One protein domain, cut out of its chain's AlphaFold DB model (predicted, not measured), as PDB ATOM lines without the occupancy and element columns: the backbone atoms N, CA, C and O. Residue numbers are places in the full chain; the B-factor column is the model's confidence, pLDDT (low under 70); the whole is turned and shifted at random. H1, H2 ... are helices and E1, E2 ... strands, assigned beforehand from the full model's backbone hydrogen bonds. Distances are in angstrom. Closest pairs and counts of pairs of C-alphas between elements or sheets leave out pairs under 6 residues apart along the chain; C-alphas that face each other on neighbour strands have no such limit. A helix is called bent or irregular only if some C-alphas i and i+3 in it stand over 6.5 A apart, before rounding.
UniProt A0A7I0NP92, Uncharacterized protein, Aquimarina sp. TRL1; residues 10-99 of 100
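What this domain is: This is residues 10 to 99 of the 100 residues of an uncharacterized protein of Aquimarina sp. TRL1 (UniProt A0A7I0NP92). Small parts follow one another along the longest axis: the helices H1 and H3 meet at one end, the hairpin of E3 and E4 lies nearer the middle, then comes H2, and towards the other end lie the small hairpin of E1 and E2 and the long loop of residues 40 to 52. The chain runs out from H1 through the unnamed stretch of residues 18 to 31 to E1 and E2, then comes back through H2, E3 and E4 to H3, which packs on H1. The printed part has 90 residues, with three named helices and four named strands in the order H1, E1, E2, H2, E3, E4, H3; both two-stranded sheets are antiparallel. The class is mixed, helices and strands, with under half of the residues in named elements. The whole is only just compact, close to loose, with a radius of gyration of the C-alphas of 14.5 A and spans of 42 by 29 by 22 A.

Where its parts are: E3 is residues 71 to 74, 10.0 A long from first to last C-alpha, and E4 is residues 80 to 84, 11.3 A long; C-alpha 71 is at (15.532, 38.221, -124.370). H2 is residues 53 to 59, 10.1 A long. E1 is residues 32 to 34 and E2 residues 37 to 39. H1 is residues 10 to 17, 10.7 A long, beginning with C-alpha 10 at (17.200, 28.497, -109.494). H3 is residues 90 to 99, 15.2 A long, ending with C-alpha 99 at (28.232, 34.270, -117.106). H3 is neither bent nor irregular, but only just: C-alphas 92 and 95 are 6.1 A apart.

How they stand to each other: E3 and E4 form an antiparallel hairpin at 171 degrees, with N 71 and O 84 within hydrogen-bond range at 2.9 A and N 84 and O 71 at 2.8 A. The closest C-alphas of H2 and E3 are those of Leu 58 and Ile 72, 7.7 A apart. The closest of H2 and E2 are those of Lys 53 and Phe 39, 5.8 A apart. E1 and E2 form a second antiparallel hairpin at 153 degrees, with N 39 and O 32 within hydrogen-bond range at 2.8 A. H1 and H3 touch, closest at the C-alphas of Ile 11 and Ile 94, 6.6 A apart, and run the same way at a steep tilt of 42 degrees. H3 and E3 are only just apart, their closest C-alphas 8.5 A from each other. In H1 and H2 every O i to N i+4 pair is within hydrogen-bond range; in H3 4 of 6 are.

The domain as a whole: The two C-alphas farthest apart, those of Thr 10 and Lys 46, are separated by 42.2 A. The printed part has no cut. The links H1 to E1, E2 to H2 and H2 to E3 are long. The mean pLDDT of the printed part is 91.3, and no printed residue is under 70.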
ATOM      1  N   THR A  10      15.859  27.965-109.213       85.56
ATOM      2  CA  THR A  10      17.200  28.497-109.494       85.56
ATOM      3  C   THR A  10      17.169  29.780-110.324       85.56
ATOM      4  O   THR A  10      17.860  30.734-109.993       85.56
ATOM      5  N   ILE A  11      16.360  29.829-111.386       87.19
ATOM      6  CA  ILE A  11      16.270  30.996-112.278       87.19
ATOM      7  C   ILE A  11      15.629  32.165-111.540       87.19
ATOM      8  O   ILE A  11      16.125  33.279-111.630       87.19
ATOM      9  N   ILE A  12      14.563  31.904-110.778       87.69
ATOM     10  CA  ILE A  12      13.921  32.925-109.941       87.69
ATOM     11  C   ILE A  12      14.926  33.486-108.933       87.69
ATOM     12  O   ILE A  12      15.002  34.697-108.767       87.69
ATOM     13  N   SER A  13      15.713  32.619-108.290       89.38
ATOM     14  CA  SER A  13      16.733  33.050-107.333       89.38
ATOM     15  C   SER A  13      17.770  33.968-107.983       89.38
ATOM     16  O   SER A  13      18.015  35.054-107.467       89.38
ATOM     17  N   ILE A  14      18.327  33.583-109.136       90.81
ATOM     18  CA  ILE A  14      19.307  34.416-109.854       90.81
ATOM     19  C   ILE A  14      18.662  35.741-110.282       90.81
ATOM     20  O   ILE A  14      19.200  36.809-110.012       90.81
ATOM     21  N   LEU A  15      17.470  35.698-110.887       91.06
ATOM     22  CA  LEU A  15      16.795  36.905-111.369       91.06
ATOM     23  C   LEU A  15      16.416  37.875-110.249       91.06
ATOM     24  O   LEU A  15      16.433  39.074-110.486       91.06
ATOM     25  N   ASN A  16      16.076  37.379-109.059       90.50
ATOM     26  CA  ASN A  16      15.705  38.230-107.930       90.50
ATOM     27  C   ASN A  16      16.917  38.801-107.183       90.50
ATOM     28  O   ASN A  16      16.797  39.866-106.586       90.50
ATOM     29  N   ASN A  17      18.049  38.089-107.169       92.31
ATOM     30  CA  ASN A  17      19.220  38.480-106.377       92.31
ATOM     31  C   ASN A  17      20.297  39.197-107.198       92.31
ATOM     32  O   ASN A  17      21.016  40.032-106.655       92.31
ATOM     33  N   GLU A  18      20.430  38.871-108.484       93.00
ATOM     34  CA  GLU A  18      21.562  39.307-109.314       93.00
ATOM     35  C   GLU A  18      21.137  40.242-110.456       93.00
ATOM     36  O   GLU A  18      21.958  41.002-110.967       93.00
ATOM     37  N   TYR A  19      19.852  40.242-110.832       93.31
ATOM     38  CA  TYR A  19      19.346  40.992-111.980       93.31
ATOM     39  C   TYR A  19      18.189  41.927-111.618       93.31
ATOM     40  O   TYR A  19      17.447  41.726-110.663       93.31
ATOM     41  N   TYR A  20      17.991  42.946-112.455       93.06
ATOM     42  CA  TYR A  20      16.752  43.715-112.489       93.06
ATOM     43  C   TYR A  20      15.888  43.224-113.654       93.06
ATOM     44  O   TYR A  20      16.038  43.661-114.797       93.06
ATOM     45  N   ALA A  21      15.023  42.246-113.383       92.19
ATOM     46  CA  ALA A  21      14.220  41.602-114.416       92.19
ATOM     47  C   ALA A  21      13.018  42.471-114.828       92.19
ATOM     48  O   ALA A  21      12.119  42.731-114.029       92.19
ATOM     49  N   ILE A  22      12.961  42.862-116.104       90.81
ATOM     50  CA  ILE A  22      11.840  43.619-116.677       90.81
ATOM     51  C   ILE A  22      11.116  42.757-117.705       90.81
ATOM     52  O   ILE A  22      11.711  42.268-118.667       90.81
ATOM     53  N   LYS A  23       9.797  42.633-117.548       90.81
ATOM     54  CA  LYS A  23       8.924  42.100-118.592       90.81
ATOM     55  C   LYS A  23       8.310  43.254-119.373       90.81
ATOM     56  O   LYS A  23       7.499  44.002-118.836       90.81
ATOM     57  N   MET A  24       8.643  43.356-120.654       91.31
ATOM     58  CA  MET A  24       8.080  44.381-121.524       91.31
ATOM     59  C   MET A  24       6.932  43.839-122.380       91.31
ATOM     60  O   MET A  24       7.081  42.822-123.058       91.31
ATOM     61  N   ASN A  25       5.807  44.558-122.401       93.25
ATOM     62  CA  ASN A  25       4.782  44.381-123.426       93.25
ATOM     63  C   ASN A  25       5.188  45.169-124.689       93.25
ATOM     64  O   ASN A  25       5.228  46.401-124.636       93.25
ATOM     65  N   PRO A  26       5.480  44.505-125.822       92.62
ATOM     66  CA  PRO A  26       5.914  45.190-127.034       92.62
ATOM     67  C   PRO A  26       4.832  46.077-127.655       92.62
ATOM     68  O   PRO A  26       5.174  46.978-128.413       92.62
ATOM     69  N   GLU A  27       3.560  45.854-127.328       94.31
ATOM     70  CA  GLU A  27       2.428  46.647-127.817       94.31
ATOM     71  C   GLU A  27       1.954  47.695-126.800       94.31
ATOM     72  O   GLU A  27       0.883  48.272-126.975       94.31
ATOM     73  N   SER A  28       2.723  47.950-125.729       94.44
ATOM     74  CA  SER A  28       2.331  48.951-124.732       94.44
ATOM     75  C   SER A  28       2.077  50.315-125.386       94.44
ATOM     76  O   SER A  28       2.770  50.721-126.328       94.44
ATOM     77  N   THR A  29       1.059  51.008-124.883       95.19
ATOM     78  CA  THR A  29       0.717  52.389-125.238       95.19
ATOM     79  C   THR A  29       1.311  53.402-124.267       95.19
ATOM     80  O   THR A  29       1.120  54.602-124.450       95.19
ATOM     81  N   ASP A  30       1.996  52.928-123.228       95.75
ATOM     82  CA  ASP A  30       2.581  53.780-122.207       95.75
ATOM     83  C   ASP A  30       3.687  54.656-122.795       95.75
ATOM     84  O   ASP A  30       4.343  54.310-123.780       95.75
ATOM     85  N   THR A  31       3.909  55.799-122.154       96.56
ATOM     86  CA  THR A  31       5.109  56.604-122.376       96.56
ATOM     87  C   THR A  31       6.163  56.169-121.374       96.56
ATOM     88  O   THR A  31       5.920  56.195-120.169       96.56
ATOM     89  N   ILE A  32       7.333  55.772-121.864       95.44
ATOM     90  CA  ILE A  32       8.440  55.313-121.029       95.44
ATOM     91  C   ILE A  32       9.545  56.359-121.086       95.44
ATOM     92  O   ILE A  32      10.102  56.624-122.149       95.44
ATOM     93  N   VAL A  33       9.865  56.936-119.931       95.69
ATOM     94  CA  VAL A  33      11.003  57.844-119.770       95.69
ATOM     95  C   VAL A  33      12.177  57.039-119.234       95.69
ATOM     96  O   VAL A  33      12.049  56.361-118.214       95.69
ATOM     97  N   PHE A  34      13.311  57.091-119.926       90.31
ATOM     98  CA  PHE A  34      14.524  56.391-119.517       90.31
ATOM     99  C   PHE A  34      15.741  57.292-119.729       90.31
ATOM    100  O   PHE A  34      16.000  57.747-120.842       90.31
ATOM    101  N   GLY A  35      16.468  57.579-118.646       88.44
ATOM    102  CA  GLY A  35      17.463  58.651-118.641       88.44
ATOM    103  C   GLY A  35      16.801  59.995-118.951       88.44
ATOM    104  O   GLY A  35      15.872  60.405-118.258       88.44
ATOM    105  N   ASN A  36      17.253  60.649-120.021       93.12
ATOM    106  CA  ASN A  36      16.685  61.901-120.528       93.12
ATOM    107  C   ASN A  36      15.812  61.703-121.780       93.12
ATOM    108  O   ASN A  36      15.313  62.683-122.330       93.12
ATOM    109  N   ASP A  37      15.617  60.456-122.216       95.12
ATOM    110  CA  ASP A  37      14.894  60.133-123.439       95.12
ATOM    111  C   ASP A  37      13.458  59.687-123.157       95.12
ATOM    112  O   ASP A  37      13.153  59.028-122.157       95.12
ATOM    113  N   ILE A  38      12.565  60.025-124.089       97.31
ATOM    114  CA  ILE A  38      11.150  59.658-124.054       97.31
ATOM    115  C   ILE A  38      10.866  58.668-125.183       97.31
ATOM    116  O   ILE A  38      11.007  58.974-126.370       97.31
ATOM    117  N   PHE A  39      10.398  57.482-124.813       97.56
ATOM    118  CA  PHE A  39      10.009  56.427-125.733       97.56
ATOM    119  C   PHE A  39       8.492  56.250-125.707       97.56
ATOM    120  O   PHE A  39       7.893  56.087-124.649       97.56
ATOM    121  N   ILE A  40       7.883  56.263-126.891       97.38
ATOM    122  CA  ILE A  40       6.440  56.104-127.087       97.38
ATOM    123  C   ILE A  40       6.158  55.071-128.171       97.38
ATOM    124  O   ILE A  40       7.039  54.692-128.947       97.38
ATOM    125  N   ASN A  41       4.903  54.657-128.277       96.94
ATOM    126  CA  ASN A  41       4.409  53.875-129.398       96.94
ATOM    127  C   ASN A  41       3.776  54.803-130.457       96.94
ATOM    128  O   ASN A  41       2.694  55.345-130.265       96.94
ATOM    129  N   GLU A  42       4.461  55.027-131.581       93.62
ATOM    130  CA  GLU A  42       4.082  56.068-132.563       93.62
ATOM    131  C   GLU A  42       2.932  55.683-133.501       93.62
ATOM    132  O   GLU A  42       2.340  56.549-134.156       93.62
ATOM    133  N   HIS A  43       2.628  54.388-133.607       91.94
ATOM    134  CA  HIS A  43       1.606  53.882-134.526       91.94
ATOM    135  C   HIS A  43       0.334  53.408-133.810       91.94
ATOM    136  O   HIS A  43      -0.467  52.686-134.413       91.94
ATOM    137  N   ILE A  44       0.111  53.850-132.563       90.38
ATOM    138  CA  ILE A  44      -1.161  53.648-131.853       90.38
ATOM    139  C   ILE A  44      -2.305  54.159-132.739       90.38
ATOM    140  O   ILE A  44      -2.244  55.264-133.279       90.38
ATOM    141  N   GLY A  45      -3.322  53.322-132.947       88.31
ATOM    142  CA  GLY A  45      -4.478  53.633-133.797       88.31
ATOM    143  C   GLY A  45      -4.201  53.643-135.308       88.31
ATOM    144  O   GLY A  45      -5.145  53.662-136.090       88.31
ATOM    145  N   LYS A  46      -2.934  53.576-135.741       90.88
ATOM    146  CA  LYS A  46      -2.534  53.523-137.161       90.88
ATOM    147  C   LYS A  46      -2.255  52.099-137.642       90.88
ATOM    148  O   LYS A  46      -2.383  51.811-138.828       90.88
ATOM    149  N   LYS A  47      -1.844  51.206-136.735       88.38
ATOM    150  CA  LYS A  47      -1.587  49.784-137.007       88.38
ATOM    151  C   LYS A  47      -2.292  48.916-135.972       88.38
ATOM    152  O   LYS A  47      -2.307  49.256-134.795       88.38
ATOM    153  N   ARG A  48      -2.819  47.766-136.412       84.25
ATOM    154  CA  ARG A  48      -3.493  46.791-135.536       84.25
ATOM    155  C   ARG A  48      -2.574  46.266-134.426       84.25
ATOM    156  O   ARG A  48      -3.011  46.152-133.293       84.25
ATOM    157  N   HIS A  49      -1.317  45.987-134.768       85.00
ATOM    158  CA  HIS A  49      -0.269  45.552-133.840       85.00
ATOM    159  C   HIS A  49       0.864  46.570-133.888       85.00
ATOM    160  O   HIS A  49       1.769  46.488-134.722       85.00
ATOM    161  N   SER A  50       0.735  47.611-133.071       92.25
ATOM    162  CA  SER A  50       1.702  48.698-133.037       92.25
ATOM    163  C   SER A  50       2.812  48.390-132.044       92.25
ATOM    164  O   SER A  50       2.555  48.275-130.850       92.25
ATOM    165  N   THR A  51       4.048  48.295-132.524       94.12
ATOM    166  CA  THR A  51       5.208  48.029-131.669       94.12
ATOM    167  C   THR A  51       5.748  49.320-131.055       94.12
ATOM    168  O   THR A  51       6.041  50.279-131.768       94.12
ATOM    169  N   HIS A  52       5.937  49.319-129.737       96.69
ATOM    170  CA  HIS A  52       6.572  50.395-128.982       96.69
ATOM    171  C   HIS A  52       8.034  50.623-129.428       96.69
ATOM    172  O   HIS A  52       8.713  49.694-129.881       96.69
ATOM    173  N   LYS A  53       8.560  51.848-129.271       96.25
ATOM    174  CA  LYS A  53       9.930  52.211-129.691       96.25
ATOM    175  C   LYS A  53      11.031  51.353-129.070       96.25
ATOM    176  O   LYS A  53      11.947  50.953-129.775       96.25
ATOM    177  N   ILE A  54      10.952  51.058-127.774       95.44
ATOM    178  CA  ILE A  54      11.996  50.285-127.071       95.44
ATOM    179  C   ILE A  54      12.233  48.897-127.713       95.44
ATOM    180  O   ILE A  54      13.376  48.614-128.068       95.44
ATOM    181  N   PRO A  55      11.214  48.039-127.952       94.31
ATOM    182  CA  PRO A  55      11.417  46.781-128.667       94.31
ATOM    183  C   PRO A  55      11.984  46.984-130.071       94.31
ATOM    184  O   PRO A  55      12.864  46.232-130.480       94.31
ATOM    185  N   LEU A  56      11.519  48.004-130.804       94.38
ATOM    186  CA  LEU A  56      12.066  48.327-132.123       94.38
ATOM    187  C   LEU A  56      13.561  48.668-132.035       94.38
ATOM    188  O   LEU A  56      14.329  48.167-132.848       94.38
ATOM    189  N   LEU A  57      13.991  49.443-131.040       93.75
ATOM    190  CA  LEU A  57      15.395  49.802-130.832       93.75
ATOM    191  C   LEU A  57      16.252  48.571-130.500       93.75
ATOM    192  O   LEU A  57      17.283  48.334-131.125       93.75
ATOM    193  N   LEU A  58      15.822  47.775-129.521       93.75
ATOM    194  CA  LEU A  58      16.661  46.724-128.946       93.75
ATOM    195  C   LEU A  58      16.659  45.429-129.775       93.75
ATOM    196  O   LEU A  58      17.666  44.711-129.826       93.75
ATOM    197  N   VAL A  59      15.542  45.121-130.438       94.06
ATOM    198  CA  VAL A  59      15.312  43.833-131.114       94.06
ATOM    199  C   VAL A  59      15.481  43.932-132.636       94.06
ATOM    200  O   VAL A  59      15.621  42.912-133.311       94.06
ATOM    201  N   SER A  60      15.527  45.135-133.216       92.75
ATOM    202  CA  SER A  60      15.796  45.257-134.652       92.75
ATOM    203  C   SER A  60      17.197  44.769-135.014       92.75
ATOM    204  O   SER A  60      18.179  44.948-134.287       92.75
ATOM    205  N   ARG A  61      17.282  44.138-136.185       91.94
ATOM    206  CA  ARG A  61      18.506  43.570-136.746       91.94
ATOM    207  C   ARG A  61      18.666  44.058-138.173       91.94
ATOM    208  O   ARG A  61      17.704  44.083-138.938       91.94
ATOM    209  N   ARG A  62      19.895  44.404-138.546       90.62
ATOM    210  CA  ARG A  62      20.205  44.763-139.929       90.62
ATOM    211  C   ARG A  62      19.924  43.559-140.830       90.62
ATOM    212  O   ARG A  62      20.336  42.453-140.499       90.62
ATOM    213  N   ASN A  63      19.230  43.781-141.942       91.81
ATOM    214  CA  ASN A  63      18.910  42.764-142.953       91.81
ATOM    215  C   ASN A  63      18.068  41.571-142.459       91.81
ATOM    216  O   ASN A  63      17.991  40.559-143.147       91.81
ATOM    217  N   HIS A  64      17.407  41.680-141.304       90.56
ATOM    218  CA  HIS A  64      16.459  40.670-140.838       90.56
ATOM    219  C   HIS A  64      15.112  41.316-140.520       90.56
ATOM    220  O   HIS A  64      15.082  42.410-139.949       90.56
ATOM    221  N   PRO A  65      13.991  40.642-140.831       89.38
ATOM    222  CA  PRO A  65      12.688  41.128-140.419       89.38
ATOM    223  C   PRO A  65      12.612  41.211-138.892       89.38
ATOM    224  O   PRO A  65      13.199  40.403-138.158       89.38
ATOM    225  N   PHE A  66      11.870  42.209-138.419       89.44
ATOM    226  CA  PHE A  66      11.545  42.338-137.009       89.44
ATOM    227  C   PHE A  66      10.711  41.129-136.567       89.44
ATOM    228  O   PHE A  66       9.726  40.773-137.211       89.44
ATOM    229  N   SER A  67      11.107  40.498-135.465       87.19
ATOM    230  CA  SER A  67      10.439  39.313-134.929       87.19
ATOM    231  C   SER A  67      10.502  39.317-133.408       87.19
ATOM    232  O   SER A  67      11.549  39.622-132.835       87.19
ATOM    233  N   LEU A  68       9.396  38.942-132.768       83.88
ATOM    234  CA  LEU A  68       9.263  38.895-131.315       83.88
ATOM    235  C   LEU A  68       9.358  37.477-130.740       83.88
ATOM    236  O   LEU A  68       9.384  36.478-131.453       83.88
ATOM    237  N   SER A  69       9.365  37.456-129.404       87.19
ATOM    238  CA  SER A  69      10.110  36.578-128.492       87.19
ATOM    239  C   SER A  69      11.597  36.908-128.496       87.19
ATOM    240  O   SER A  69      12.384  36.281-129.197       87.19
ATOM    241  N   ALA A  70      11.959  37.922-127.706       92.25
ATOM    242  CA  ALA A  70      13.340  38.324-127.513       92.25
ATOM    243  C   ALA A  70      13.692  38.426-126.024       92.25
ATOM    244  O   ALA A  70      12.872  38.874-125.223       92.25
ATOM    245  N   ILE A  71      14.913  38.023-125.683       93.06
ATOM    246  CA  ILE A  71      15.532  38.221-124.370       93.06
ATOM    247  C   ILE A  71      16.787  39.053-124.597       93.06
ATOM    248  O   ILE A  71      17.586  38.751-125.484       93.06
ATOM    249  N   ILE A  72      16.939  40.112-123.813       94.25
ATOM    250  CA  ILE A  72      18.058  41.045-123.905       94.25
ATOM    251  C   ILE A  72      18.698  41.095-122.525       94.25
ATOM    252  O   ILE A  72      17.991  41.276-121.535       94.25
ATOM    253  N   ILE A  73      20.015  40.919-122.473       94.50
ATOM    254  CA  ILE A  73      20.802  41.090-121.252       94.50
ATOM    255  C   ILE A  73      21.632  42.352-121.434       94.50
ATOM    256  O   ILE A  73      22.330  42.502-122.442       94.50
ATOM    257  N   LEU A  74      21.501  43.257-120.473       94.50
ATOM    258  CA  LEU A  74      22.222  44.518-120.421       94.50
ATOM    259  C   LEU A  74      23.188  44.496-119.237       94.50
ATOM    260  O   LEU A  74      22.913  43.835-118.235       94.50
ATOM    261  N   ASP A  75      24.291  45.223-119.348       94.62
ATOM    262  CA  ASP A  75      25.194  45.444-118.224       94.62
ATOM    263  C   ASP A  75      24.661  46.537-117.270       94.62
ATOM    264  O   ASP A  75      23.592  47.122-117.468       94.62
ATOM    265  N   LYS A  76      25.431  46.851-116.221       93.00
ATOM    266  CA  LYS A  76      25.076  47.885-115.229       93.00
ATOM    267  C   LYS A  76      25.045  49.311-115.799       93.00
ATOM    268  O   LYS A  76      24.531  50.207-115.136       93.00
ATOM    269  N   LYS A  77      25.606  49.532-116.990       93.81
ATOM    270  CA  LYS A  77      25.567  50.796-117.739       93.81
ATOM    271  C   LYS A  77      24.483  50.788-118.823       93.81
ATOM    272  O   LYS A  77      24.381  51.752-119.575       93.81
ATOM    273  N   PHE A  78      23.651  49.744-118.862       91.81
ATOM    274  CA  PHE A  78      22.606  49.515-119.856       91.81
ATOM    275  C   PHE A  78      23.127  49.280-121.283       91.81
ATOM    276  O   PHE A  78      22.384  49.436-122.256       91.81
ATOM    277  N   GLU A  79      24.380  48.850-121.422       93.62
ATOM    278  CA  GLU A  79      24.954  48.416-122.691       93.62
ATOM    279  C   GLU A  79      24.543  46.970-122.996       93.62
ATOM    280  O   GLU A  79      24.424  46.129-122.105       93.62
ATOM    281  N   ILE A  80      24.294  46.660-124.273       93.94
ATOM    282  CA  ILE A  80      23.844  45.325-124.686       93.94
ATOM    283  C   ILE A  80      24.994  44.326-124.550       93.94
ATOM    284  O   ILE A  80      25.931  44.351-125.343       93.94
ATOM    285  N   ILE A  81      24.853  43.377-123.623       94.81
ATOM    286  CA  ILE A  81      25.742  42.217-123.512       94.81
ATOM    287  C   ILE A  81      25.368  41.182-124.574       94.81
ATOM    288  O   ILE A  81      26.210  40.720-125.342       94.81
ATOM    289  N   THR A  82      24.091  40.793-124.625       93.56
ATOM    290  CA  THR A  82      23.622  39.771-125.569       93.56
ATOM    291  C   THR A  82      22.128  39.878-125.865       93.56
ATOM    292  O   THR A  82      21.350  40.467-125.109       93.56
ATOM    293  N   ARG A  83      21.729  39.308-127.007       93.50
ATOM    294  CA  ARG A  83      20.351  39.268-127.502       93.50
ATOM    295  C   ARG A  83      20.014  37.878-128.018       93.50
ATOM    296  O   ARG A  83      20.693  37.351-128.896       93.50
ATOM    297  N   TYR A  84      18.903  37.337-127.545       92.75
ATOM    298  CA  TYR A  84      18.317  36.094-128.028       92.75
ATOM    299  C   TYR A  84      16.999  36.415-128.718       92.75
ATOM    300  O   TYR A  84      16.124  37.010-128.104       92.75
ATOM    301  N   PHE A  85      16.838  36.011-129.979       91.62
ATOM    302  CA  PHE A  85      15.630  36.255-130.792       91.62
ATOM    303  C   PHE A  85      14.717  35.027-130.851       91.62
ATOM    304  O   PHE A  85      14.086  34.742-131.869       91.62
ATOM    305  N   LYS A  86      14.737  34.245-129.775       87.75
ATOM    306  CA  LYS A  86      13.935  33.047-129.590       87.75
ATOM    307  C   LYS A  86      13.564  32.929-128.123       87.75
ATOM    308  O   LYS A  86      14.171  33.555-127.254       87.75
ATOM    309  N   TYR A  87      12.603  32.063-127.851       83.00
ATOM    310  CA  TYR A  87      12.396  31.576-126.501       83.00
ATOM    311  C   TYR A  87      13.600  30.738-126.052       83.00
ATOM    312  O   TYR A  87      14.089  29.905-126.816       83.00
ATOM    313  N   LEU A  88      14.054  30.958-124.819       86.00
ATOM    314  CA  LEU A  88      15.025  30.094-124.155       86.00
ATOM    315  C   LEU A  88      14.280  29.176-123.190       86.00
ATOM    316  O   LEU A  88      13.463  29.632-122.388       86.00
ATOM    317  N   SER A  89      14.559  27.879-123.262       84.94
ATOM    318  CA  SER A  89      14.158  26.945-122.210       84.94
ATOM    319  C   SER A  89      14.834  27.312-120.875       84.94
ATOM    320  O   SER A  89      15.871  27.980-120.882       84.94
ATOM    321  N   PRO A  90      14.303  26.864-119.716       82.50
ATOM    322  CA  PRO A  90      14.941  27.105-118.420       82.50
ATOM    323  C   PRO A  90      16.442  26.775-118.406       82.50
ATOM    324  O   PRO A  90      17.248  27.548-117.901       82.50
ATOM    325  N   ILE A  91      16.822  25.643-119.003       83.94
ATOM    326  CA  ILE A  91      18.211  25.172-119.038       83.94
ATOM    327  C   ILE A  91      19.081  26.104-119.889       83.94
ATOM    328  O   ILE A  91      20.154  26.504-119.447       83.94
ATOM    329  N   GLU A  92      18.600  26.504-121.071       87.12
ATOM    330  CA  GLU A  92      19.316  27.443-121.946       87.12
ATOM    331  C   GLU A  92      19.472  28.835-121.319       87.12
ATOM    332  O   GLU A  92      20.414  29.542-121.661       87.12
ATOM    333  N   LEU A  93      18.569  29.237-120.418       86.81
ATOM    334  CA  LEU A  93      18.620  30.539-119.751       86.81
ATOM    335  C   LEU A  93      19.621  30.576-118.583       86.81
ATOM    336  O   LEU A  93      20.165  31.633-118.281       86.81
ATOM    337  N   ILE A  94      19.909  29.441-117.938       87.44
ATOM    338  CA  ILE A  94      20.840  29.397-116.796       87.44
ATOM    339  C   ILE A  94      22.261  29.785-117.213       87.44
ATOM    340  O   ILE A  94      22.935  30.506-116.484       87.44
ATOM    341  N   GLN A  95      22.725  29.303-118.368       87.38
ATOM    342  CA  GLN A  95      24.088  29.558-118.830       87.38
ATOM    343  C   GLN A  95      24.388  31.058-119.014       87.38
ATOM    344  O   GLN A  95      25.369  31.519-118.436       87.38
ATOM    345  N   PRO A  96      23.580  31.849-119.748       88.19
ATOM    346  CA  PRO A  96      23.844  33.276-119.877       88.19
ATOM    347  C   PRO A  96      23.671  34.042-118.566       88.19
ATOM    348  O   PRO A  96      24.441  34.960-118.333       88.19
ATOM    349  N   LEU A  97      22.735  33.651-117.695       88.12
ATOM    350  CA  LEU A  97      22.535  34.328-116.407       88.12
ATOM    351  C   LEU A  97      23.680  34.113-115.406       88.12
ATOM    352  O   LEU A  97      23.803  34.886-114.470       88.12
ATOM    353  N   LYS A  98      24.493  33.061-115.562       86.31
ATOM    354  CA  LYS A  98      25.652  32.796-114.689       86.31
ATOM    355  C   LYS A  98      26.961  33.405-115.191       86.31
ATOM    356  O   LYS A  98      27.946  33.401-114.459       86.31
ATOM    357  N   ASN A  99      27.001  33.828-116.451       82.19
ATOM    358  CA  ASN A  99      28.232  34.270-117.106       82.19
ATOM    359  C   ASN A  99      28.453  35.788-117.022       82.19
ATOM    360  O   ASN A  99      29.535  36.250-117.386       82.19
TER     361      ASN A  99